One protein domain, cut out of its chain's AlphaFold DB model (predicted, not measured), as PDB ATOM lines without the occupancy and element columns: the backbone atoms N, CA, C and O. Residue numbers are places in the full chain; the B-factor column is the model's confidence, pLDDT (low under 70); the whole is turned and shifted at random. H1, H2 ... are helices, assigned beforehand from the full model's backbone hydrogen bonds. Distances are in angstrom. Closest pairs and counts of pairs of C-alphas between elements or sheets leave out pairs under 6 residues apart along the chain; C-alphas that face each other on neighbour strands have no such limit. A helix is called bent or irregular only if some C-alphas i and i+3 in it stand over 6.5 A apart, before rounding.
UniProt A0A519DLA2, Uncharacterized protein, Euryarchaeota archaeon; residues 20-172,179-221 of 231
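Overview. This is residues 20 to 172 and 179 to 221 of the 231 residues of an uncharacterized protein of Euryarchaeota archaeon (UniProt A0A519DLA2). The long helix H2 makes the longest axis; bent H1 and H3 each pack one arm on it, H1b and H3a, while H1a and H3b pair side by side and H4 crosses them, its residues 204 to 221 sticking out. The printed part has 196 residues, 174 of them in four named helices, H1 to H4 in order along the chain, with no named strand; the class is all helix, and the whole is loose, with a radius of gyration of the C-alphas of 22.9 A and spans of 70 by 50 by 44 A.

Arrangement. Assigned as one helix each by hydrogen bonds, H1, residues 21 to 67, and H3, residues 128 to 169, are bent: C-alphas 37 and 40 are 8.7 A apart, 147 and 150 6.7 A. H1a, 21 to 37, touches H3b, 150 to 169, opposite ways at a shallow tilt of 26 degrees; the closest C-alphas, Gly 25 and Gly 165, are 4.0 A apart. H1b, 40 to 67, irregular with C-alphas 41 and 44 7.1 A apart, touches residues 75 to 95 of H2, residues 75 to 119; closest C-alphas Gly 51 and Ser 87, 4.0 A. H2 and H3a, 128 to 147, form a helical hairpin; closest C-alphas Ala 102 and Arg 146, 5.7 A. Residues 184 to 200 of H4, residues 182 to 221, touch H3b; closest C-alphas Ala 159 and Val 188, 4.9 A. Every O i to N i+4 pair is within hydrogen-bond range in H1a, but 20 of 24 in H1b, 40 of 41 in H2, 15 of 16 in H3a and in H3b, and 35 of 36 in H4.

Along the chain. H2 spans 63.8 A from C-alpha 75 at (60.826, 12.554, 35.694); H4 spans 58.6 A to C-alpha 221 at (97.865, 22.715, -2.848).

Size, cuts and confidence. Residues 173 to 178 are not printed; C-alphas 172 and 179 are 14.1 A apart. Low confidence includes residues 121 to 132.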
ATOM      1  N   LEU A  20      69.616  32.602  46.646       67.50
ATOM      2  CA  LEU A  20      70.743  32.349  45.739       67.50
ATOM      3  C   LEU A  20      71.323  33.633  45.124       67.50
ATOM      4  O   LEU A  20      72.288  33.566  44.359       67.50
ATOM      5  N   GLY A  21      70.776  34.800  45.470       69.31
ATOM      6  CA  GLY A  21      71.084  36.098  44.864       69.31
ATOM      7  C   GLY A  21      72.574  36.419  44.782       69.31
ATOM      8  O   GLY A  21      73.049  36.729  43.689       69.31
ATOM      9  N   PRO A  22      73.356  36.258  45.866       78.94
ATOM     10  CA  PRO A  22      74.796  36.483  45.819       78.94
ATOM     11  C   PRO A  22      75.530  35.518  44.876       78.94
ATOM     12  O   PRO A  22      76.381  35.947  44.100       78.94
ATOM     13  N   PHE A  23      75.180  34.228  44.880       80.81
ATOM     14  CA  PHE A  23      75.804  33.232  43.999       80.81
ATOM     15  C   PHE A  23      75.488  33.498  42.523       80.81
ATOM     16  O   PHE A  23      76.374  33.430  41.669       80.81
ATOM     17  N   ILE A  24      74.242  33.869  42.231       79.81
ATOM     18  CA  ILE A  24      73.794  34.252  40.890       79.81
ATOM     19  C   ILE A  24      74.465  35.563  40.460       79.81
ATOM     20  O   ILE A  24      74.925  35.667  39.325       79.81
ATOM     21  N   GLY A  25      74.605  36.534  41.366       80.75
ATOM     22  CA  GLY A  25      75.314  37.790  41.125       80.75
ATOM     23  C   GLY A  25      76.778  37.576  40.735       80.75
ATOM     24  O   GLY A  25      77.232  38.142  39.741       80.75
ATOM     25  N   ILE A  26      77.499  36.697  41.443       85.56
ATOM     26  CA  ILE A  26      78.885  36.317  41.106       85.56
ATOM     27  C   ILE A  26      78.949  35.690  39.715       85.56
ATOM     28  O   ILE A  26      79.788  36.080  38.901       85.56
ATOM     29  N   ALA A  27      78.049  34.747  39.422       85.06
ATOM     30  CA  ALA A  27      77.990  34.108  38.115       85.06
ATOM     31  C   ALA A  27      77.733  35.138  37.004       85.06
ATOM     32  O   ALA A  27      78.439  35.136  35.996       85.06
ATOM     33  N   ILE A  28      76.787  36.061  37.197       84.94
ATOM     34  CA  ILE A  28      76.471  37.119  36.229       84.94
ATOM     35  C   ILE A  28      77.675  38.027  35.997       84.94
ATOM     36  O   ILE A  28      77.997  38.293  34.842       84.94
ATOM     37  N   ILE A  29      78.372  38.474  37.046       87.19
ATOM     38  CA  ILE A  29      79.576  39.310  36.899       87.19
ATOM     39  C   ILE A  29      80.649  38.558  36.113       87.19
ATOM     40  O   ILE A  29      81.249  39.119  35.196       87.19
ATOM     41  N   PHE A  30      80.858  37.279  36.422       88.88
ATOM     42  CA  PHE A  30      81.831  36.450  35.724       88.88
ATOM     43  C   PHE A  30      81.492  36.304  34.234       88.88
ATOM     44  O   PHE A  30      82.326  36.597  33.375       88.88
ATOM     45  N   TYR A  31      80.249  35.939  33.905       84.69
ATOM     46  CA  TYR A  31      79.783  35.853  32.517       84.69
ATOM     47  C   TYR A  31      79.824  37.205  31.799       84.69
ATOM     48  O   TYR A  31      80.143  37.255  30.612       84.69
ATOM     49  N   SER A  32      79.564  38.300  32.510       86.62
ATOM     50  CA  SER A  32      79.654  39.661  31.975       86.62
ATOM     51  C   SER A  32      81.090  40.032  31.620       86.62
ATOM     52  O   SER A  32      81.333  40.575  30.547       86.62
ATOM     53  N   GLY A  33      82.060  39.661  32.460       86.12
ATOM     54  CA  GLY A  33      83.484  39.807  32.153       86.12
ATOM     55  C   GLY A  33      83.896  39.015  30.909       86.12
ATOM     56  O   GLY A  33      84.558  39.547  30.022       86.12
ATOM     57  N   VAL A  34      83.441  37.764  30.788       86.31
ATOM     58  CA  VAL A  34      83.696  36.937  29.594       86.31
ATOM     59  C   VAL A  34      83.066  37.553  28.339       86.31
ATOM     60  O   VAL A  34      83.705  37.578  27.285       86.31
ATOM     61  N   LEU A  35      81.843  38.085  28.445       84.19
ATOM     62  CA  LEU A  35      81.169  38.809  27.363       84.19
ATOM     63  C   LEU A  35      81.945  40.047  26.934       84.19
ATOM     64  O   LEU A  35      82.036  40.309  25.741       84.19
ATOM     65  N   ILE A  36      82.529  40.784  27.876       86.38
ATOM     66  CA  ILE A  36      83.302  41.986  27.565       86.38
ATOM     67  C   ILE A  36      84.523  41.650  26.706       86.38
ATOM     68  O   ILE A  36      84.818  42.376  25.758       86.38
ATOM     69  N   ILE A  37      85.193  40.529  26.981       84.19
ATOM     70  CA  ILE A  37      86.428  40.145  26.283       84.19
ATOM     71  C   ILE A  37      86.135  39.426  24.958       84.19
ATOM     72  O   ILE A  37      86.739  39.755  23.943       84.19
ATOM     73  N   GLN A  38      85.227  38.443  24.943       81.06
ATOM     74  CA  GLN A  38      85.006  37.547  23.790       81.06
ATOM     75  C   GLN A  38      83.534  37.426  23.383       81.06
ATOM     76  O   GLN A  38      83.105  36.417  22.809       81.06
ATOM     77  N   GLY A  39      82.734  38.445  23.678       75.38
ATOM     78  CA  GLY A  39      81.290  38.425  23.502       75.38
ATOM     79  C   GLY A  39      80.833  37.985  22.116       75.38
ATOM     80  O   GLY A  39      80.011  37.072  22.011       75.38
ATOM     81  N   HIS A  40      81.452  38.514  21.059       71.88
ATOM     82  CA  HIS A  40      81.115  38.169  19.675       71.88
ATOM     83  C   HIS A  40      81.158  36.654  19.359       71.88
ATOM     84  O   HIS A  40      80.387  36.184  18.522       71.88
ATOM     85  N   ARG A  41      81.988  35.861  20.058       69.06
ATOM     86  CA  ARG A  41      82.095  34.391  19.885       69.06
ATOM     87  C   ARG A  41      81.264  33.610  20.898       69.06
ATOM     88  O   ARG A  41      80.917  32.450  20.667       69.06
ATOM     89  N   GLN A  42      80.998  34.217  22.049       73.50
ATOM     90  CA  GLN A  42      80.445  33.551  23.227       73.50
ATOM     91  C   GLN A  42      78.931  33.734  23.369       73.50
ATOM     92  O   GLN A  42      78.313  32.957  24.097       73.50
ATOM     93  N   ILE A  43      78.305  34.665  22.631       72.50
ATOM     94  CA  ILE A  43      76.844  34.880  22.666       72.50
ATOM     95  C   ILE A  43      76.071  33.562  22.491       72.50
ATOM     96  O   ILE A  43      75.133  33.300  23.239       72.50
ATOM     97  N   LYS A  44      76.495  32.684  21.569       75.50
ATOM     98  CA  LYS A  44      75.820  31.392  21.340       75.50
ATOM     99  C   LYS A  44      75.948  30.424  22.520       75.50
ATOM    100  O   LYS A  44      75.033  29.650  22.776       75.50
ATOM    101  N   ARG A  45      77.078  30.450  23.232       77.81
ATOM    102  CA  ARG A  45      77.301  29.598  24.412       77.81
ATOM    103  C   ARG A  45      76.494  30.102  25.601       77.81
ATOM    104  O   ARG A  45      75.858  29.310  26.284       77.81
ATOM    105  N   ILE A  46      76.442  31.415  25.791       79.00
ATOM    106  CA  ILE A  46      75.661  32.033  26.866       79.00
ATOM    107  C   ILE A  46      74.163  31.831  26.634       79.00
ATOM    108  O   ILE A  46      73.463  31.462  27.569       79.00
ATOM    109  N   ALA A  47      73.701  31.940  25.385       79.94
ATOM    110  CA  ALA A  47      72.347  31.574  24.967       79.94
ATOM    111  C   ALA A  47      71.964  30.138  25.352       79.94
ATOM    112  O   ALA A  47      70.867  29.878  25.845       79.94
ATOM    113  N   ALA A  48      72.877  29.195  25.114       80.94
ATOM    114  CA  ALA A  48      72.661  27.793  25.435       80.94
ATOM    115  C   ALA A  48      72.575  27.573  26.955       80.94
ATOM    116  O   ALA A  48      71.714  26.822  27.411       80.94
ATOM    117  N   ILE A  49      73.409  28.263  27.740       84.31
ATOM    118  CA  ILE A  49      73.401  28.197  29.210       84.31
ATOM    119  C   ILE A  49      72.124  28.835  29.774       84.31
ATOM    120  O   ILE A  49      71.467  28.236  30.623       84.31
ATOM    121  N   SER A  50      71.710  29.999  29.265       83.00
ATOM    122  CA  SER A  50      70.444  30.623  29.663       83.00
ATOM    123  C   SER A  50      69.243  29.765  29.273       83.00
ATOM    124  O   SER A  50      68.314  29.616  30.059       83.00
ATOM    125  N   GLY A  51      69.269  29.139  28.093       82.25
ATOM    126  CA  GLY A  51      68.227  28.208  27.664       82.25
ATOM    127  C   GLY A  51      68.163  26.947  28.526       82.25
ATOM    128  O   GLY A  51      67.070  26.476  28.822       82.25
ATOM    129  N   ALA A  52      69.307  26.443  28.994       84.62
ATOM    130  CA  ALA A  52      69.363  25.334  29.941       84.62
ATOM    131  C   ALA A  52      68.761  25.715  31.306       84.62
ATOM    132  O   ALA A  52      67.970  24.951  31.856       84.62
ATOM    133  N   ALA A  53      69.067  26.913  31.816       82.31
ATOM    134  CA  ALA A  53      68.485  27.428  33.056       82.31
ATOM    135  C   ALA A  53      66.959  27.586  32.948       82.31
ATOM    136  O   ALA A  53      66.221  27.130  33.816       82.31
ATOM    137  N   VAL A  54      66.471  28.158  31.843       82.62
ATOM    138  CA  VAL A  54      65.030  28.272  31.569       82.62
ATOM    139  C   VAL A  54      64.380  26.890  31.442       82.62
ATOM    140  O   VAL A  54      63.309  26.667  31.999       82.62
ATOM    141  N   GLY A  55      65.038  25.939  30.775       83.62
ATOM    142  CA  GLY A  55      64.563  24.559  30.673       83.62
ATOM    143  C   GLY A  55      64.437  23.877  32.036       83.62
ATOM    144  O   GLY A  55      63.432  23.229  32.297       83.62
ATOM    145  N   TYR A  56      65.388  24.091  32.947       82.50
ATOM    146  CA  TYR A  56      65.299  23.581  34.320       82.50
ATOM    147  C   TYR A  56      64.089  24.153  35.075       82.50
ATOM    148  O   TYR A  56      63.367  23.409  35.736       82.50
ATOM    149  N   LEU A  57      63.822  25.455  34.929       82.25
ATOM    150  CA  LEU A  57      62.684  26.118  35.578       82.25
ATOM    151  C   LEU A  57      61.329  25.659  35.021       82.25
ATOM    152  O   LEU A  57      60.348  25.586  35.759       82.25
ATOM    153  N   ILE A  58      61.259  25.341  33.726       81.50
ATOM    154  CA  ILE A  58      60.016  24.935  33.050       81.50
ATOM    155  C   ILE A  58      59.791  23.412  33.127       81.50
ATOM    156  O   ILE A  58      58.650  22.950  33.050       81.50
ATOM    157  N   ALA A  59      60.843  22.621  33.349       82.69
ATOM    158  CA  ALA A  59      60.784  21.167  33.491       82.69
ATOM    159  C   ALA A  59      59.669  20.637  34.420       82.69
ATOM    160  O   ALA A  59      58.981  19.707  33.996       82.69
ATOM    161  N   PRO A  60      59.414  21.181  35.632       80.25
ATOM    162  CA  PRO A  60      58.323  20.692  36.484       80.25
ATOM    163  C   PRO A  60      56.933  20.888  35.861       80.25
ATOM    164  O   PRO A  60      56.065  20.030  36.020       80.25
ATOM    165  N   ILE A  61      56.731  21.968  35.099       81.38
ATOM    166  CA  ILE A  61      55.473  22.244  34.389       81.38
ATOM    167  C   ILE A  61      55.285  21.226  33.261       81.38
ATOM    168  O   ILE A  61      54.217  20.634  33.118       81.38
ATOM    169  N   ILE A  62      56.342  20.972  32.489       80.44
ATOM    170  CA  ILE A  62      56.316  19.978  31.409       80.44
ATOM    171  C   ILE A  62      56.093  18.575  31.979       80.44
ATOM    172  O   ILE A  62      55.300  17.811  31.440       80.44
ATOM    173  N   ASN A  63      56.736  18.245  33.098       81.62
ATOM    174  CA  ASN A  63      56.562  16.968  33.780       81.62
ATOM    175  C   ASN A  63      55.111  16.751  34.234       81.62
ATOM    176  O   ASN A  63      54.560  15.677  34.009       81.62
ATOM    177  N   ALA A  64      54.466  17.782  34.790       80.75
ATOM    178  CA  ALA A  64      53.054  17.720  35.168       80.75
ATOM    179  C   ALA A  64      52.128  17.459  33.964       80.75
ATOM    180  O   ALA A  64      51.165  16.703  34.083       80.75
ATOM    181  N   LEU A  65      52.441  18.030  32.796       81.00
ATOM    182  CA  LEU A  65      51.680  17.819  31.558       81.00
ATOM    183  C   LEU A  65      51.920  16.429  30.945       81.00
ATOM    184  O   LEU A  65      50.983  15.796  30.466       81.00
ATOM    185  N   ILE A  66      53.163  15.939  30.962       78.56
ATOM    186  CA  ILE A  66      53.542  14.673  30.321       78.56
ATOM    187  C   ILE A  66      53.080  13.465  31.132       78.56
ATOM    188  O   ILE A  66      52.573  12.515  30.540       78.56
ATOM    189  N   ILE A  67      53.187  13.492  32.465       78.19
ATOM    190  CA  ILE A  67      52.731  12.378  33.317       78.19
ATOM    191  C   ILE A  67      51.215  12.158  33.185       78.19
ATOM    192  O   ILE A  67      50.748  11.026  33.302       78.19
ATOM    193  N   MET A  68      50.452  13.210  32.869       74.19
ATOM    194  CA  MET A  68      49.015  13.113  32.599       74.19
ATOM    195  C   MET A  68      48.697  12.309  31.324       74.19
ATOM    196  O   MET A  68      47.622  11.721  31.233       74.19
ATOM    197  N   LEU A  69      49.621  12.259  30.356       73.56
ATOM    198  CA  LEU A  69      49.439  11.578  29.069       73.56
ATOM    199  C   LEU A  69      50.187  10.232  29.001       73.56
ATOM    200  O   LEU A  69      49.644   9.255  28.493       73.56
ATOM    201  N   LEU A  70      51.416  10.165  29.526       71.62
ATOM    202  CA  LEU A  70      52.267   8.971  29.593       71.62
ATOM    203  C   LEU A  70      52.881   8.826  31.007       71.62
ATOM    204  O   LEU A  70      53.968   9.343  31.271       71.62
ATOM    205  N   PRO A  71      52.241   8.068  31.918       71.25
ATOM    206  CA  PRO A  71      52.670   7.960  33.317       71.25
ATOM    207  C   PRO A  71      53.920   7.092  33.556       71.25
ATOM    208  O   PRO A  71      54.422   7.047  34.674       71.25
ATOM    209  N   GLN A  72      54.440   6.395  32.538       74.62
ATOM    210  CA  GLN A  72      55.602   5.500  32.688       74.62
ATOM    211  C   GLN A  72      56.963   6.182  32.482       74.62
ATOM    212  O   GLN A  72      58.004   5.542  32.629       74.62
ATOM    213  N   ILE A  73      56.983   7.467  32.125       76.69
ATOM    214  CA  ILE A  73      58.234   8.179  31.858       76.69
ATOM    215  C   ILE A  73      58.847   8.653  33.178       76.69
ATOM    216  O   ILE A  73      58.192   9.300  33.993       76.69
ATOM    217  N   GLN A  74      60.134   8.359  33.378       80.81
ATOM    218  CA  GLN A  74      60.872   8.843  34.541       80.81
ATOM    219  C   GLN A  74      61.004  10.380  34.508       80.81
ATOM    220  O   GLN A  74      61.463  10.924  33.498       80.81
ATOM    221  N   PRO A  75      60.721  11.090  35.620       76.69
ATOM    222  CA  PRO A  75      60.826  12.554  35.694       76.69
ATOM    223  C   PRO A  75      62.209  13.103  35.318       76.69
ATOM    224  O   PRO A  75      62.325  14.186  34.748       76.69
ATOM    225  N   PHE A  76      63.267  12.329  35.580       79.50
ATOM    226  CA  PHE A  76      64.637  12.683  35.205       79.50
ATOM    227  C   PHE A  76      64.827  12.801  33.681       79.50
ATOM    228  O   PHE A  76      65.508  13.709  33.200       79.50
ATOM    229  N   VAL A  77      64.175  11.932  32.901       83.38
ATOM    230  CA  VAL A  77      64.227  11.978  31.432       83.38
ATOM    231  C   VAL A  77      63.522  13.233  30.921       83.38
ATOM    232  O   VAL A  77      64.049  13.910  30.044       83.38
ATOM    233  N   ILE A  78      62.389  13.608  31.518       81.31
ATOM    234  CA  ILE A  78      61.639  14.814  31.136       81.31
ATOM    235  C   ILE A  78      62.434  16.084  31.462       81.31
ATOM    236  O   ILE A  78      62.512  16.990  30.632       81.31
ATOM    237  N   LEU A  79      63.080  16.128  32.629       83.25
ATOM    238  CA  LEU A  79      63.945  17.239  33.019       83.25
ATOM    239  C   LEU A  79      65.136  17.391  32.064       83.25
ATOM    240  O   LEU A  79      65.359  18.472  31.521       83.25
ATOM    241  N   SER A  80      65.867  16.306  31.808       83.12
ATOM    242  CA  SER A  80      67.019  16.334  30.898       83.12
ATOM    243  C   SER A  80      66.619  16.711  29.464       83.12
ATOM    244  O   SER A  80      67.276  17.547  28.842       83.12
ATOM    245  N   ALA A  81      65.494  16.187  28.967       86.38
ATOM    246  CA  ALA A  81      64.961  16.530  27.654       86.38
ATOM    247  C   ALA A  81      64.559  18.010  27.571       86.38
ATOM    248  O   ALA A  81      64.884  18.677  26.590       86.38
ATOM    249  N   SER A  82      63.903  18.547  28.602       85.31
ATOM    250  CA  SER A  82      63.492  19.953  28.640       85.31
ATOM    251  C   SER A  82      64.690  20.905  28.622       85.31
ATOM    252  O   SER A  82      64.696  21.861  27.845       85.31
ATOM    253  N   VAL A  83      65.731  20.614  29.406       87.88
ATOM    254  CA  VAL A  83      66.966  21.409  29.452       87.88
ATOM    255  C   VAL A  83      67.658  21.434  28.087       87.88
ATOM    256  O   VAL A  83      68.001  22.509  27.589       87.88
ATOM    257  N   ILE A  84      67.822  20.271  27.450       89.25
ATOM    258  CA  ILE A  84      68.483  20.162  26.141       89.25
ATOM    259  C   ILE A  84      67.661  20.873  25.060       89.25
ATOM    260  O   ILE A  84      68.206  21.669  24.294       89.25
ATOM    261  N   MET A  85      66.348  20.639  25.017       89.62
ATOM    262  CA  MET A  85      65.467  21.241  24.014       89.62
ATOM    263  C   MET A  85      65.431  22.765  24.130       89.62
ATOM    264  O   MET A  85      65.639  23.458  23.134       89.62
ATOM    265  N   CYS A  86      65.235  23.311  25.334       88.12
ATOM    266  CA  CYS A  86      65.234  24.760  25.536       88.12
ATOM    267  C   CYS A  86      66.592  25.393  25.209       88.12
ATOM    268  O   CYS A  86      66.627  26.473  24.617       88.12
ATOM    269  N   SER A  87      67.701  24.719  25.524       86.44
ATOM    270  CA  SER A  87      69.050  25.180  25.180       86.44
ATOM    271  C   SER A  87      69.262  25.282  23.661       86.44
ATOM    272  O   SER A  87      69.690  26.328  23.162       86.44
ATOM    273  N   LEU A  88      68.880  24.246  22.906       89.25
ATOM    274  CA  LEU A  88      68.992  24.222  21.443       89.25
ATOM    275  C   LEU A  88      68.086  25.258  20.765       89.25
ATOM    276  O   LEU A  88      68.512  25.928  19.816       89.25
ATOM    277  N   ILE A  89      66.856  25.418  21.261       90.12
ATOM    278  CA  ILE A  89      65.901  26.405  20.743       90.12
ATOM    279  C   ILE A  89      66.438  27.821  20.969       90.12
ATOM    280  O   ILE A  89      66.492  28.600  20.020       90.12
ATOM    281  N   MET A  90      66.904  28.148  22.179       86.75
ATOM    282  CA  MET A  90      67.494  29.458  22.490       86.75
ATOM    283  C   MET A  90      68.716  29.766  21.624       86.75
ATOM    284  O   MET A  90      68.819  30.857  21.059       86.75
ATOM    285  N   MET A  91      69.625  28.801  21.470       85.19
ATOM    286  CA  MET A  91      70.816  28.966  20.636       85.19
ATOM    287  C   MET A  91      70.444  29.242  19.171       85.19
ATOM    288  O   MET A  91      71.037  30.110  18.523       85.19
ATOM    289  N   SER A  92      69.441  28.533  18.652       85.75
ATOM    290  CA  SER A  92      68.937  28.724  17.289       85.75
ATOM    291  C   SER A  92      68.239  30.073  17.128       85.75
ATOM    292  O   SER A  92      68.503  30.791  16.161       85.75
ATOM    293  N   MET A  93      67.412  30.450  18.102       87.44
ATOM    294  CA  MET A  93      66.668  31.706  18.101       87.44
ATOM    295  C   MET A  93      67.615  32.901  18.076       87.44
ATOM    296  O   MET A  93      67.475  33.769  17.224       87.44
ATOM    297  N   ILE A  94      68.659  32.901  18.909       84.31
ATOM    298  CA  ILE A  94      69.636  33.995  18.959       84.31
ATOM    299  C   ILE A  94      70.405  34.143  17.638       84.31
ATOM    300  O   ILE A  94      70.623  35.264  17.177       84.31
ATOM    301  N   ASN A  95      70.737  33.041  16.955       81.88
ATOM    302  CA  ASN A  95      71.352  33.103  15.622       81.88
ATOM    303  C   ASN A  95      70.431  33.739  14.571       81.88
ATOM    304  O   ASN A  95      70.901  34.404  13.645       81.88
ATOM    305  N   ILE A  96      69.126  33.488  14.659       85.00
ATOM    306  CA  ILE A  96      68.137  34.090  13.761       85.00
ATOM    307  C   ILE A  96      67.952  35.566  14.123       85.00
ATOM    308  O   ILE A  96      68.025  36.413  13.236       85.00
ATOM    309  N   SER A  97      67.813  35.886  15.409       85.88
ATOM    310  CA  SER A  97      67.633  37.249  15.906       85.88
ATOM    311  C   SER A  97      68.781  38.171  15.511       85.88
ATOM    312  O   SER A  97      68.515  39.256  15.013       85.88
ATOM    313  N   ILE A  98      70.044  37.750  15.640       79.69
ATOM    314  CA  ILE A  98      71.194  38.586  15.241       79.69
ATOM    315  C   ILE A  98      71.159  38.883  13.736       79.69
ATOM    316  O   ILE A  98      71.397  40.018  13.321       79.69
ATOM    317  N   ARG A  99      70.822  37.884  12.909       81.06
ATOM    318  CA  ARG A  99      70.726  38.053  11.449       81.06
ATOM    319  C   ARG A  99      69.575  38.977  11.055       81.06
ATOM    320  O   ARG A  99      69.772  39.867  10.231       81.06
ATOM    321  N   MET A 100      68.408  38.799  11.672       83.06
ATOM    322  CA  MET A 100      67.246  39.661  11.457       83.06
ATOM    323  C   MET A 100      67.515  41.093  11.924       83.06
ATOM    324  O   MET A 100      67.224  42.035  11.195       83.06
ATOM    325  N   MET A 101      68.139  41.266  13.092       83.12
ATOM    326  CA  MET A 101      68.499  42.577  13.632       83.12
ATOM    327  C   MET A 101      69.447  43.320  12.692       83.12
ATOM    328  O   MET A 101      69.245  44.502  12.433       83.12
ATOM    329  N   ALA A 102      70.442  42.630  12.126       79.75
ATOM    330  CA  ALA A 102      71.326  43.229  11.134       79.75
ATOM    331  C   ALA A 102      70.562  43.664   9.881       79.75
ATOM    332  O   ALA A 102      70.757  44.783   9.421       79.75
ATOM    333  N   ALA A 103      69.662  42.829   9.357       80.38
ATOM    334  CA  ALA A 103      68.854  43.183   8.193       80.38
ATOM    335  C   ALA A 103      67.971  44.419   8.449       80.38
ATOM    336  O   ALA A 103      67.974  45.348   7.643       80.38
ATOM    337  N   ILE A 104      67.278  44.461   9.591       83.81
ATOM    338  CA  ILE A 104      66.415  45.585   9.980       83.81
ATOM    339  C   ILE A 104      67.241  46.854  10.185       83.81
ATOM    340  O   ILE A 104      66.871  47.911   9.689       83.81
ATOM    341  N   PHE A 105      68.371  46.760  10.884       82.56
ATOM    342  CA  PHE A 105      69.221  47.917  11.150       82.56
ATOM    343  C   PHE A 105      69.768  48.525   9.856       82.56
ATOM    344  O   PHE A 105      69.747  49.743   9.682       82.56
ATOM    345  N   ILE A 106      70.208  47.678   8.925       81.44
ATOM    346  CA  ILE A 106      70.660  48.096   7.597       81.44
ATOM    347  C   ILE A 106      69.521  48.800   6.848       81.44
ATOM    348  O   ILE A 106      69.717  49.902   6.345       81.44
ATOM    349  N   PHE A 107      68.325  48.205   6.829       81.12
ATOM    350  CA  PHE A 107      67.149  48.783   6.180       81.12
ATOM    351  C   PHE A 107      66.787  50.162   6.754       81.12
ATOM    352  O   PHE A 107      66.726  51.137   6.014       81.12
ATOM    353  N   VAL A 108      66.643  50.266   8.079       84.56
ATOM    354  CA  VAL A 108      66.309  51.522   8.771       84.56
ATOM    355  C   VAL A 108      67.372  52.593   8.529       84.56
ATOM    356  O   VAL A 108      67.038  53.763   8.349       84.56
ATOM    357  N   THR A 109      68.650  52.214   8.502       82.44
ATOM    358  CA  THR A 109      69.740  53.158   8.230       82.44
ATOM    359  C   THR A 109      69.671  53.676   6.793       82.44
ATOM    360  O   THR A 109      69.807  54.879   6.592       82.44
ATOM    361  N   PHE A 110      69.396  52.816   5.801       76.38
ATOM    362  CA  PHE A 110      69.235  53.256   4.409       76.38
ATOM    363  C   PHE A 110      68.027  54.150   4.206       76.38
ATOM    364  O   PHE A 110      68.164  55.196   3.581       76.38
ATOM    365  N   THR A 111      66.867  53.775   4.743       81.50
ATOM    366  CA  THR A 111      65.652  54.584   4.609       81.50
ATOM    367  C   THR A 111      65.863  55.977   5.198       81.50
ATOM    368  O   THR A 111      65.621  56.970   4.517       81.50
ATOM    369  N   ASN A 112      66.418  56.067   6.411       82.50
ATOM    370  CA  ASN A 112      66.713  57.359   7.033       82.50
ATOM    371  C   ASN A 112      67.778  58.156   6.269       82.50
ATOM    372  O   ASN A 112      67.672  59.377   6.170       82.50
ATOM    373  N   ALA A 113      68.804  57.492   5.730       77.00
ATOM    374  CA  ALA A 113      69.825  58.159   4.932       77.00
ATOM    375  C   ALA A 113      69.219  58.768   3.659       77.00
ATOM    376  O   ALA A 113      69.452  59.944   3.387       77.00
ATOM    377  N   ILE A 114      68.401  58.012   2.922       76.19
ATOM    378  CA  ILE A 114      67.735  58.488   1.700       76.19
ATOM    379  C   ILE A 114      66.820  59.678   2.013       76.19
ATOM    380  O   ILE A 114      66.912  60.703   1.342       76.19
ATOM    381  N   GLU A 115      66.010  59.603   3.074       77.81
ATOM    382  CA  GLU A 115      65.167  60.730   3.501       77.81
ATOM    383  C   GLU A 115      65.986  61.972   3.889       77.81
ATOM    384  O   GLU A 115      65.592  63.101   3.587       77.81
ATOM    385  N   PHE A 116      67.128  61.789   4.557       78.31
ATOM    386  CA  PHE A 116      68.015  62.888   4.934       78.31
ATOM    387  C   PHE A 116      68.643  63.569   3.711       78.31
ATOM    388  O   PHE A 116      68.702  64.801   3.667       78.31
ATOM    389  N   PHE A 117      69.067  62.789   2.711       71.44
ATOM    390  CA  PHE A 117      69.612  63.305   1.452       71.44
ATOM    391  C   PHE A 117      68.544  63.998   0.599       71.44
ATOM    392  O   PHE A 117      68.794  65.102   0.110       71.44
ATOM    393  N   GLY A 118      67.336  63.432   0.520       69.75
ATOM    394  CA  GLY A 118      66.199  64.057  -0.162       69.75
ATOM    395  C   GLY A 118      65.824  65.412   0.448       69.75
ATOM    396  O   GLY A 118      65.598  66.382  -0.272       69.75
ATOM    397  N   LYS A 119      65.859  65.538   1.784       74.69
ATOM    398  CA  LYS A 119      65.625  66.818   2.486       74.69
ATOM    399  C   LYS A 119      66.703  67.880   2.235       74.69
ATOM    400  O   LYS A 119      66.408  69.063   2.370       74.69
ATOM    401  N   HIS A 120      67.926  67.484   1.877       73.62
ATOM    402  CA  HIS A 120      69.042  68.398   1.595       73.62
ATOM    403  C   HIS A 120      69.215  68.711   0.098       73.62
ATOM    404  O   HIS A 120      70.232  69.282  -0.292       73.62
ATOM    405  N   GLY A 121      68.227  68.379  -0.741       61.53
ATOM    406  CA  GLY A 121      68.217  68.741  -2.162       61.53
ATOM    407  C   GLY A 121      69.054  67.831  -3.063       61.53
ATOM    408  O   GLY A 121      69.274  68.173  -4.223       61.53
ATOM    409  N   PHE A 122      69.509  66.679  -2.563       61.78
ATOM    410  CA  PHE A 122      70.054  65.622  -3.411       61.78
ATOM    411  C   PHE A 122      68.897  64.750  -3.897       61.78
ATOM    412  O   PHE A 122      68.316  63.993  -3.121       61.78
ATOM    413  N   ASP A 123      68.556  64.874  -5.180       60.34
ATOM    414  CA  ASP A 123      67.561  64.021  -5.829       60.34
ATOM    415  C   ASP A 123      68.169  62.633  -6.084       60.34
ATOM    416  O   ASP A 123      68.814  62.362  -7.099       60.34
ATOM    417  N   VAL A 124      68.040  61.772  -5.076       56.75
ATOM    418  CA  VAL A 124      68.522  60.387  -5.093       56.75
ATOM    419  C   VAL A 124      67.667  59.508  -6.022       56.75
ATOM    420  O   VAL A 124      68.129  58.448  -6.441       56.75
ATOM    421  N   GLU A 125      66.460  59.947  -6.395       55.59
ATOM    422  CA  GLU A 125      65.546  59.193  -7.263       55.59
ATOM    423  C   GLU A 125      65.841  59.384  -8.763       55.59
ATOM    424  O   GLU A 125      65.492  58.513  -9.560       55.59
ATOM    425  N   GLY A 126      66.514  60.472  -9.164       55.41
ATOM    426  CA  GLY A 126      66.653  60.853 -10.579       55.41
ATOM    427  C   GLY A 126      67.988  60.549 -11.282       55.41
ATOM    428  O   GLY A 126      68.056  60.661 -12.506       55.41
ATOM    429  N   GLY A 127      69.066  60.202 -10.567       58.56
ATOM    430  CA  GLY A 127      70.420  60.115 -11.146       58.56
ATOM    431  C   GLY A 127      71.056  58.720 -11.118       58.56
ATOM    432  O   GLY A 127      71.490  58.268 -10.058       58.56
ATOM    433  N   ASP A 128      71.246  58.095 -12.290       61.25
ATOM    434  CA  ASP A 128      71.889  56.770 -12.459       61.25
ATOM    435  C   ASP A 128      73.255  56.645 -11.749       61.25
ATOM    436  O   ASP A 128      73.607  55.594 -11.211       61.25
ATOM    437  N   ILE A 129      74.026  57.736 -11.687       61.94
ATOM    438  CA  ILE A 129      75.363  57.760 -11.071       61.94
ATOM    439  C   ILE A 129      75.276  57.777  -9.535       61.94
ATOM    440  O   ILE A 129      76.059  57.107  -8.856       61.94
ATOM    441  N   PHE A 130      74.310  58.507  -8.972       64.06
ATOM    442  CA  PHE A 130      74.133  58.600  -7.520       64.06
ATOM    443  C   PHE A 130      73.599  57.290  -6.937       64.06
ATOM    444  O   PHE A 130      74.074  56.861  -5.886       64.06
ATOM    445  N   SER A 131      72.718  56.592  -7.659       65.44
ATOM    446  CA  SER A 131      72.244  55.249  -7.293       65.44
ATOM    447  C   SER A 131      73.386  54.219  -7.213       65.44
ATOM    448  O   SER A 131      73.467  53.435  -6.259       65.44
ATOM    449  N   GLY A 132      74.339  54.270  -8.153       67.31
ATOM    450  CA  GLY A 132      75.529  53.411  -8.148       67.31
ATOM    451  C   GLY A 132      76.456  53.661  -6.952       67.31
ATOM    452  O   GLY A 132      76.861  52.717  -6.271       67.31
ATOM    453  N   ILE A 133      76.749  54.930  -6.640       72.00
ATOM    454  CA  ILE A 133      77.589  55.306  -5.487       72.00
ATOM    455  C   ILE A 133      76.911  54.912  -4.170       72.00
ATOM    456  O   ILE A 133      77.558  54.342  -3.289       72.00
ATOM    457  N   ILE A 134      75.606  55.158  -4.050       71.62
ATOM    458  CA  ILE A 134      74.817  54.795  -2.869       71.62
ATOM    459  C   ILE A 134      74.787  53.279  -2.686       71.62
ATOM    460  O   ILE A 134      74.918  52.822  -1.558       71.62
ATOM    461  N   SER A 135      74.720  52.492  -3.761       70.38
ATOM    462  CA  SER A 135      74.758  51.025  -3.689       70.38
ATOM    463  C   SER A 135      76.109  50.479  -3.208       70.38
ATOM    464  O   SER A 135      76.149  49.539  -2.414       70.38
ATOM    465  N   ILE A 136      77.227  51.081  -3.629       75.06
ATOM    466  CA  ILE A 136      78.574  50.694  -3.166       75.06
ATOM    467  C   ILE A 136      78.760  51.058  -1.692       75.06
ATOM    468  O   ILE A 136      79.195  50.219  -0.896       75.06
ATOM    469  N   LEU A 137      78.381  52.283  -1.305       73.88
ATOM    470  CA  LEU A 137      78.355  52.682   0.103       73.88
ATOM    471  C   LEU A 137      77.458  51.735   0.898       73.88
ATOM    472  O   LEU A 137      77.808  51.318   2.004       73.88
ATOM    473  N   ALA A 138      76.325  51.356   0.309       71.38
ATOM    474  CA  ALA A 138      75.351  50.532   0.973       71.38
ATOM    475  C   ALA A 138      75.889  49.142   1.295       71.38
ATOM    476  O   ALA A 138      75.708  48.627   2.400       71.38
ATOM    477  N   PHE A 139      76.609  48.564   0.339       71.88
ATOM    478  CA  PHE A 139      77.266  47.278   0.484       71.88
ATOM    479  C   PHE A 139      78.335  47.297   1.585       71.88
ATOM    480  O   PHE A 139      78.367  46.398   2.430       71.88
ATOM    481  N   PHE A 140      79.162  48.347   1.638       74.69
ATOM    482  CA  PHE A 140      80.177  48.507   2.683       74.69
ATOM    483  C   PHE A 140      79.561  48.655   4.077       74.69
ATOM    484  O   PHE A 140      79.970  47.953   5.007       74.69
ATOM    485  N   PHE A 141      78.541  49.502   4.223       73.06
ATOM    486  CA  PHE A 141      77.829  49.658   5.491       73.06
ATOM    487  C   PHE A 141      77.134  48.362   5.912       73.06
ATOM    488  O   PHE A 141      77.274  47.935   7.058       73.06
ATOM    489  N   ALA A 142      76.447  47.683   4.992       70.62
ATOM    490  CA  ALA A 142      75.775  46.418   5.267       70.62
ATOM    491  C   ALA A 142      76.748  45.321   5.725       70.62
ATOM    492  O   ALA A 142      76.444  44.574   6.661       70.62
ATOM    493  N   SER A 143      77.922  45.234   5.098       70.31
ATOM    494  CA  SER A 143      78.963  44.271   5.467       70.31
ATOM    495  C   SER A 143      79.593  44.605   6.826       70.31
ATOM    496  O   SER A 143      79.705  43.733   7.691       70.31
ATOM    497  N   GLY A 144      79.906  45.881   7.075       72.88
ATOM    498  CA  GLY A 144      80.472  46.343   8.346       72.88
ATOM    499  C   GLY A 144      79.517  46.168   9.530       72.88
ATOM    500  O   GLY A 144      79.908  45.648  10.577       72.88
ATOM    501  N   ILE A 145      78.239  46.522   9.358       76.00
ATOM    502  CA  ILE A 145      77.211  46.392  10.401       76.00
ATOM    503  C   ILE A 145      77.068  44.934  10.832       76.00
ATOM    504  O   ILE A 145      77.032  44.664  12.028       76.00
ATOM    505  N   ARG A 146      77.042  43.973   9.901       74.06
ATOM    506  CA  ARG A 146      76.902  42.544  10.244       74.06
ATOM    507  C   ARG A 146      78.020  42.034  11.157       74.06
ATOM    508  O   ARG A 146      77.747  41.184  12.001       74.06
ATOM    509  N   LYS A 147      79.240  42.562  11.016       74.75
ATOM    510  CA  LYS A 147      80.390  42.222  11.871       74.75
ATOM    511  C   LYS A 147      80.342  42.935  13.227       74.75
ATOM    512  O   LYS A 147      80.626  42.333  14.258       74.75
ATOM    513  N   ILE A 148      79.944  44.207  13.238       79.56
ATOM    514  CA  ILE A 148      79.971  45.063  14.435       79.56
ATOM    515  C   ILE A 148      78.765  44.816  15.355       79.56
ATOM    516  O   ILE A 148      78.873  44.927  16.574       79.56
ATOM    517  N   LEU A 149      77.610  44.452  14.804       78.62
ATOM    518  CA  LEU A 149      76.377  44.289  15.566       78.62
ATOM    519  C   LEU A 149      76.473  43.264  16.717       78.62
ATOM    520  O   LEU A 149      76.112  43.621  17.839       78.62
ATOM    521  N   PRO A 150      76.991  42.031  16.528       80.00
ATOM    522  CA  PRO A 150      77.163  41.094  17.645       80.00
ATOM    523  C   PRO A 150      78.148  41.605  18.712       80.00
ATOM    524  O   PRO A 150      77.962  41.327  19.900       80.00
ATOM    525  N   ILE A 151      79.156  42.395  18.322       85.00
ATOM    526  CA  ILE A 151      80.077  43.049  19.262       85.00
ATOM    527  C   ILE A 151      79.309  44.048  20.132       85.00
ATOM    528  O   ILE A 151      79.397  43.991  21.354       85.00
ATOM    529  N   ILE A 152      78.488  44.909  19.521       86.06
ATOM    530  CA  ILE A 152      77.679  45.899  20.249       86.06
ATOM    531  C   ILE A 152      76.729  45.214  21.236       86.06
ATOM    532  O   ILE A 152      76.678  45.599  22.402       86.06
ATOM    533  N   PHE A 153      75.997  44.184  20.806       84.06
ATOM    534  CA  PHE A 153      75.043  43.500  21.681       84.06
ATOM    535  C   PHE A 153      75.715  42.816  22.866       84.06
ATOM    536  O   PHE A 153      75.251  42.952  23.996       84.06
ATOM    537  N   SER A 154      76.816  42.102  22.636       86.38
ATOM    538  CA  SER A 154      77.529  41.462  23.742       86.38
ATOM    539  C   SER A 154      78.175  42.469  24.690       86.38
ATOM    540  O   SER A 154      78.121  42.265  25.901       86.38
ATOM    541  N   ALA A 155      78.720  43.567  24.162       88.31
ATOM    542  CA  ALA A 155      79.264  44.654  24.964       88.31
ATOM    543  C   ALA A 155      78.182  45.319  25.825       88.31
ATOM    544  O   ALA A 155      78.423  45.580  26.999       88.31
ATOM    545  N   LEU A 156      76.979  45.545  25.282       87.81
ATOM    546  CA  LEU A 156      75.844  46.077  26.044       87.81
ATOM    547  C   LEU A 156      75.428  45.120  27.162       87.81
ATOM    548  O   LEU A 156      75.338  45.533  28.315       87.81
ATOM    549  N   ILE A 157      75.212  43.841  26.842       87.44
ATOM    550  CA  ILE A 157      74.791  42.838  27.829       87.44
ATOM    551  C   ILE A 157      75.847  42.692  28.933       87.44
ATOM    552  O   ILE A 157      75.495  42.666  30.109       87.44
ATOM    553  N   GLY A 158      77.136  42.656  28.581       87.25
ATOM    554  CA  GLY A 158      78.227  42.600  29.556       87.25
ATOM    555  C   GLY A 158      78.330  43.867  30.412       87.25
ATOM    556  O   GLY A 158      78.483  43.779  31.629       87.25
ATOM    557  N   ALA A 159      78.182  45.047  29.807       90.38
ATOM    558  CA  ALA A 159      78.246  46.316  30.526       90.38
ATOM    559  C   ALA A 159      77.095  46.480  31.529       90.38
ATOM    560  O   ALA A 159      77.337  46.942  32.640       90.38
ATOM    561  N   TYR A 160      75.872  46.064  31.177       88.75
ATOM    562  CA  TYR A 160      74.728  46.055  32.100       88.75
ATOM    563  C   TYR A 160      74.777  44.905  33.111       88.75
ATOM    564  O   TYR A 160      74.292  45.052  34.232       88.75
ATOM    565  N   GLY A 161      75.383  43.771  32.764       86.25
ATOM    566  CA  GLY A 161      75.469  42.624  33.662       86.25
ATOM    567  C   GLY A 161      76.346  42.873  34.897       86.25
ATOM    568  O   GLY A 161      76.037  42.361  35.970       86.25
ATOM    569  N   ILE A 162      77.367  43.731  34.807       89.12
ATOM    570  CA  ILE A 162      78.199  44.123  35.961       89.12
ATOM    571  C   ILE A 162      77.395  44.833  37.065       89.12
ATOM    572  O   ILE A 162      77.398  44.340  38.196       89.12
ATOM    573  N   PRO A 163      76.699  45.960  36.804       88.75
ATOM    574  CA  PRO A 163      75.927  46.640  37.834       88.75
ATOM    575  C   PRO A 163      74.751  45.788  38.324       88.75
ATOM    576  O   PRO A 163      74.477  45.801  39.521       88.75
ATOM    577  N   ILE A 164      74.115  44.987  37.457       85.81
ATOM    578  CA  ILE A 164      73.061  44.037  37.860       85.81
ATOM    579  C   ILE A 164      73.609  42.997  38.845       85.81
ATOM    580  O   ILE A 164      73.026  42.770  39.905       85.81
ATOM    581  N   GLY A 165      74.752  42.386  38.533       84.69
ATOM    582  CA  GLY A 165      75.382  41.403  39.409       84.69
ATOM    583  C   GLY A 165      75.874  42.008  40.727       84.69
ATOM    584  O   GLY A 165      75.755  41.374  41.773       84.69
ATOM    585  N   PHE A 166      76.340  43.261  40.716       85.31
ATOM    586  CA  PHE A 166      76.697  43.990  41.938       85.31
ATOM    587  C   PHE A 166      75.473  44.283  42.821       85.31
ATOM    588  O   PHE A 166      75.543  44.210  44.050       85.31
ATOM    589  N   TYR A 167      74.329  44.570  42.200       83.00
ATOM    590  CA  TYR A 167      73.061  44.778  42.895       83.00
ATOM    591  C   TYR A 167      72.573  43.497  43.592       83.00
ATOM    592  O   TYR A 167      72.180  43.537  44.759       83.00
ATOM    593  N   LEU A 168      72.697  42.357  42.904       82.31
ATOM    594  CA  LEU A 168      72.419  41.015  43.432       82.31
ATOM    595  C   LEU A 168      73.361  40.621  44.579       82.31
ATOM    596  O   LEU A 168      72.913  40.072  45.582       82.31
ATOM    597  N   LEU A 169      74.650  40.954  44.471       83.75
ATOM    598  CA  LEU A 169      75.625  40.774  45.554       83.75
ATOM    599  C   LEU A 169      75.279  41.590  46.801       83.75
ATOM    600  O   LEU A 169      75.490  41.133  47.920       83.75
ATOM    601  N   SER A 170      74.726  42.784  46.604       82.19
ATOM    602  CA  SER A 170      74.324  43.681  47.688       82.19
ATOM    603  C   SER A 170      72.991  43.283  48.338       82.19
ATOM    604  O   SER A 170      72.492  44.036  49.173       82.19
ATOM    605  N   GLN A 171      72.398  42.147  47.938       75.12
ATOM    606  CA  GLN A 171      71.088  41.657  48.389       75.12
ATOM    607  C   GLN A 171      69.960  42.692  48.251       75.12
ATOM    608  O   GLN A 171      68.977  42.670  48.990       75.12
ATOM    609  N   LYS A 172      70.092  43.629  47.306       74.94
ATOM    610  CA  LYS A 172      69.046  44.616  47.037       74.94
ATOM    611  C   LYS A 172      68.033  44.037  46.050       74.94
ATOM    612  O   LYS A 172      68.436  43.370  45.094       74.94
ATOM    613  N   SER A 179      68.044  51.540  35.838       71.50
ATOM    614  CA  SER A 179      68.835  51.355  34.612       71.50
ATOM    615  C   SER A 179      69.429  52.660  34.070       71.50
ATOM    616  O   SER A 179      70.426  52.623  33.350       71.50
ATOM    617  N   THR A 180      68.825  53.803  34.392       80.19
ATOM    618  CA  THR A 180      69.249  55.145  33.959       80.19
ATOM    619  C   THR A 180      69.901  55.955  35.079       80.19
ATOM    620  O   THR A 180      70.210  57.129  34.884       80.19
ATOM    621  N   GLY A 181      70.136  55.343  36.244       81.00
ATOM    622  CA  GLY A 181      70.799  56.003  37.361       81.00
ATOM    623  C   GLY A 181      72.211  56.461  36.985       81.00
ATOM    624  O   GLY A 181      72.931  55.776  36.253       81.00
ATOM    625  N   THR A 182      72.639  57.611  37.510       83.50
ATOM    626  CA  THR A 182      73.952  58.207  37.204       83.50
ATOM    627  C   THR A 182      75.106  57.243  37.487       83.50
ATOM    628  O   THR A 182      76.034  57.147  36.690       83.50
ATOM    629  N   PHE A 183      75.031  56.482  38.585       80.56
ATOM    630  CA  PHE A 183      76.040  55.478  38.940       80.56
ATOM    631  C   PHE A 183      76.074  54.309  37.945       80.56
ATOM    632  O   PHE A 183      77.149  53.894  37.513       80.56
ATOM    633  N   THR A 184      74.900  53.824  37.528       84.69
ATOM    634  CA  THR A 184      74.767  52.766  36.519       84.69
ATOM    635  C   THR A 184      75.383  53.214  35.197       84.69
ATOM    636  O   THR A 184      76.222  52.512  34.643       84.69
ATOM    637  N   LEU A 185      75.048  54.416  34.719       87.38
ATOM    638  CA  LEU A 185      75.583  54.952  33.464       87.38
ATOM    639  C   LEU A 185      77.097  55.197  33.517       87.38
ATOM    640  O   LEU A 185      77.787  54.926  32.534       87.38
ATOM    641  N   LEU A 186      77.626  55.645  34.661       89.88
ATOM    642  CA  LEU A 186      79.061  55.875  34.852       89.88
ATOM    643  C   LEU A 186      79.875  54.579  34.755       89.88
ATOM    644  O   LEU A 186      81.015  54.616  34.308       89.88
ATOM    645  N   ILE A 187      79.290  53.431  35.106       88.31
ATOM    646  CA  ILE A 187      79.921  52.115  34.937       88.31
ATOM    647  C   ILE A 187      79.672  51.565  33.529       88.31
ATOM    648  O   ILE A 187      80.601  51.084  32.878       88.31
ATOM    649  N   VAL A 188      78.432  51.639  33.042       90.50
ATOM    650  CA  VAL A 188      78.015  51.022  31.775       90.50
ATOM    651  C   VAL A 188      78.721  51.664  30.583       90.50
ATOM    652  O   VAL A 188      79.238  50.939  29.739       90.50
ATOM    653  N   ILE A 189      78.787  52.998  30.506       90.12
ATOM    654  CA  ILE A 189      79.313  53.697  29.321       90.12
ATOM    655  C   ILE A 189      80.808  53.404  29.098       90.12
ATOM    656  O   ILE A 189      81.155  52.952  28.002       90.12
ATOM    657  N   PRO A 190      81.712  53.585  30.084       92.38
ATOM    658  CA  PRO A 190      83.129  53.287  29.882       92.38
ATOM    659  C   PRO A 190      83.363  51.804  29.610       92.38
ATOM    660  O   PRO A 190      84.130  51.454  28.715       92.38
ATOM    661  N   THR A 191      82.662  50.927  30.332       89.50
ATOM    662  CA  THR A 191      82.793  49.478  30.152       89.50
ATOM    663  C   THR A 191      82.346  49.046  28.761       89.50
ATOM    664  O   THR A 191      83.018  48.237  28.124       89.50
ATOM    665  N   PHE A 192      81.258  49.623  28.252       92.06
ATOM    666  CA  PHE A 192      80.785  49.390  26.894       92.06
ATOM    667  C   PHE A 192      81.828  49.813  25.853       92.06
ATOM    668  O   PHE A 192      82.167  49.019  24.977       92.06
ATOM    669  N   ILE A 193      82.392  51.020  25.971       91.75
ATOM    670  CA  ILE A 193      83.412  51.524  25.034       91.75
ATOM    671  C   ILE A 193      84.650  50.617  25.038       91.75
ATOM    672  O   ILE A 193      85.123  50.207  23.975       91.75
ATOM    673  N   ILE A 194      85.150  50.264  26.225       91.31
ATOM    674  CA  ILE A 194      86.309  49.375  26.390       91.31
ATOM    675  C   ILE A 194      86.012  47.995  25.794       91.31
ATOM    676  O   ILE A 194      86.829  47.456  25.048       91.31
ATOM    677  N   SER A 195      84.831  47.444  26.071       91.06
ATOM    678  CA  SER A 195      84.388  46.157  25.540       91.06
ATOM    679  C   SER A 195      84.355  46.150  24.015       91.06
ATOM    680  O   SER A 195      84.862  45.218  23.393       91.06
ATOM    681  N   VAL A 196      83.786  47.185  23.394       89.12
ATOM    682  CA  VAL A 196      83.743  47.302  21.931       89.12
ATOM    683  C   VAL A 196      85.158  47.368  21.361       89.12
ATOM    684  O   VAL A 196      85.451  46.685  20.382       89.12
ATOM    685  N   TYR A 197      86.054  48.139  21.979       89.75
ATOM    686  CA  TYR A 197      87.440  48.256  21.526       89.75
ATOM    687  C   TYR A 197      88.197  46.919  21.592       89.75
ATOM    688  O   TYR A 197      88.811  46.510  20.604       89.75
ATOM    689  N   ILE A 198      88.116  46.209  22.722       88.88
ATOM    690  CA  ILE A 198      88.782  44.911  22.915       88.88
ATOM    691  C   ILE A 198      88.273  43.889  21.898       88.88
ATOM    692  O   ILE A 198      89.071  43.231  21.231       88.88
ATOM    693  N   GLN A 199      86.955  43.785  21.741       88.69
ATOM    694  CA  GLN A 199      86.356  42.801  20.844       88.69
ATOM    695  C   GLN A 199      86.629  43.087  19.368       88.69
ATOM    696  O   GLN A 199      86.765  42.144  18.593       88.69
ATOM    697  N   ARG A 200      86.738  44.361  18.968       86.75
ATOM    698  CA  ARG A 200      87.143  44.717  17.601       86.75
ATOM    699  C   ARG A 200      88.560  44.247  17.295       86.75
ATOM    700  O   ARG A 200      88.774  43.629  16.260       86.75
ATOM    701  N   LYS A 201      89.498  44.468  18.219       86.00
ATOM    702  CA  LYS A 201      90.884  44.010  18.062       86.00
ATOM    703  C   LYS A 201      90.997  42.482  18.040       86.00
ATOM    704  O   LYS A 201      91.867  41.943  17.365       86.00
ATOM    705  N   ASP A 202      90.149  41.782  18.794       85.75
ATOM    706  CA  ASP A 202      90.083  40.315  18.760       85.75
ATOM    707  C   ASP A 202      89.540  39.801  17.419       85.75
ATOM    708  O   ASP A 202      90.066  38.831  16.882       85.75
ATOM    709  N   LEU A 203      88.536  40.481  16.849       84.06
ATOM    710  CA  LEU A 203      88.001  40.152  15.528       84.06
ATOM    711  C   LEU A 203      89.054  40.339  14.427       84.06
ATOM    712  O   LEU A 203      89.233  39.435  13.621       84.06
ATOM    713  N   GLU A 204      89.776  41.462  14.423       84.50
ATOM    714  CA  GLU A 204      90.843  41.734  13.444       84.50
ATOM    715  C   GLU A 204      91.920  40.637  13.471       84.50
ATOM    716  O   GLU A 204      92.229  40.044  12.444       84.50
ATOM    717  N   LYS A 205      92.389  40.251  14.665       86.44
ATOM    718  CA  LYS A 205      93.356  39.152  14.817       86.44
ATOM    719  C   LYS A 205      92.847  37.803  14.312       86.44
ATOM    720  O   LYS A 205      93.646  36.962  13.914       86.44
ATOM    721  N   LEU A 206      91.546  37.541  14.427       82.56
ATOM    722  CA  LEU A 206      90.956  36.298  13.936       82.56
ATOM    723  C   LEU A 206      90.889  36.276  12.414       82.56
ATOM    724  O   LEU A 206      91.174  35.232  11.836       82.56
ATOM    725  N   GLU A 207      90.558  37.408  11.796       82.81
ATOM    726  CA  GLU A 207      90.554  37.555  10.339       82.81
ATOM    727  C   GLU A 207      91.970  37.355   9.768       82.81
ATOM    728  O   GLU A 207      92.131  36.589   8.821       82.81
ATOM    729  N   ASP A 208      92.999  37.920  10.408       83.69
ATOM    730  CA  ASP A 208      94.402  37.731  10.001       83.69
ATOM    731  C   ASP A 208      94.832  36.250  10.073       83.69
ATOM    732  O   ASP A 208      95.415  35.708   9.137       83.69
ATOM    733  N   LEU A 209      94.477  35.551  11.159       84.12
ATOM    734  CA  LEU A 209      94.799  34.128  11.344       84.12
ATOM    735  C   LEU A 209      94.065  33.195  10.370       84.12
ATOM    736  O   LEU A 209      94.531  32.083  10.116       84.12
ATOM    737  N   GLU A 210      92.871  33.573   9.913       83.56
ATOM    738  CA  GLU A 210      92.133  32.824   8.892       83.56
ATOM    739  C   GLU A 210      92.777  33.021   7.517       83.56
ATOM    740  O   GLU A 210      92.980  32.036   6.808       83.56
ATOM    741  N   LEU A 211      93.200  34.249   7.205       82.88
ATOM    742  CA  LEU A 211      93.923  34.571   5.978       82.88
ATOM    743  C   LEU A 211      95.246  33.794   5.876       82.88
ATOM    744  O   LEU A 211      95.518  33.173   4.850       82.88
ATOM    745  N   ASP A 212      96.033  33.755   6.954       85.56
ATOM    746  CA  ASP A 212      97.306  33.020   6.998       85.56
ATOM    747  C   ASP A 212      97.108  31.520   6.726       85.56
ATOM    748  O   ASP A 212      97.865  30.905   5.975       85.56
ATOM    749  N   LYS A 213      96.046  30.921   7.280       86.38
ATOM    750  CA  LYS A 213      95.718  29.504   7.056       86.38
ATOM    751  C   LYS A 213      95.252  29.223   5.637       86.38
ATOM    752  O   LYS A 213      95.543  28.148   5.117       86.38
ATOM    753  N   GLU A 214      94.499  30.136   5.031       82.56
ATOM    754  CA  GLU A 214      94.103  30.020   3.627       82.56
ATOM    755  C   GLU A 214      95.331  30.088   2.719       82.56
ATOM    756  O   GLU A 214      95.489  29.225   1.857       82.56
ATOM    757  N   ILE A 215      96.255  31.014   2.985       80.44
ATOM    758  CA  ILE A 215      97.526  31.129   2.262       80.44
ATOM    759  C   ILE A 215      98.368  29.855   2.433       80.44
ATOM    760  O   ILE A 215      98.860  29.311   1.446       80.44
ATOM    761  N   GLU A 216      98.496  29.316   3.650       81.12
ATOM    762  CA  GLU A 216      99.186  28.040   3.900       81.12
ATOM    763  C   GLU A 216      98.507  26.856   3.190       81.12
ATOM    764  O   GLU A 216      99.180  25.965   2.664       81.12
ATOM    765  N   ALA A 217      97.173  26.829   3.156       83.00
ATOM    766  CA  ALA A 217      96.411  25.788   2.476       83.00
ATOM    767  C   ALA A 217      96.559  25.871   0.950       83.00
ATOM    768  O   ALA A 217      96.679  24.828   0.306       83.00
ATOM    769  N   GLU A 218      96.588  27.075   0.374       75.81
ATOM    770  CA  GLU A 218      96.863  27.298  -1.049       75.81
ATOM    771  C   GLU A 218      98.311  26.939  -1.408       75.81
ATOM    772  O   GLU A 218      98.527  26.198  -2.369       75.81
ATOM    773  N   LEU A 219      99.290  27.343  -0.590       70.88
ATOM    774  CA  LEU A 219     100.702  26.964  -0.740       70.88
ATOM    775  C   LEU A 219     100.904  25.445  -0.711       70.88
ATOM    776  O   LEU A 219     101.725  24.904  -1.448       70.88
ATOM    777  N   LYS A 220     100.134  24.731   0.115       75.38
ATOM    778  CA  LYS A 220     100.181  23.266   0.200       75.38
ATOM    779  C   LYS A 220      99.519  22.571  -0.997       75.38
ATOM    780  O   LYS A 220      99.768  21.384  -1.212       75.38
ATOM    781  N   LYS A 221      98.658  23.270  -1.742       74.50
ATOM    782  CA  LYS A 221      97.865  22.715  -2.848       74.50
ATOM    783  C   LYS A 221      98.520  22.924  -4.216       74.50
ATOM    784  O   LYS A 221      98.368  22.046  -5.057       74.50
TER     785      LYS A 221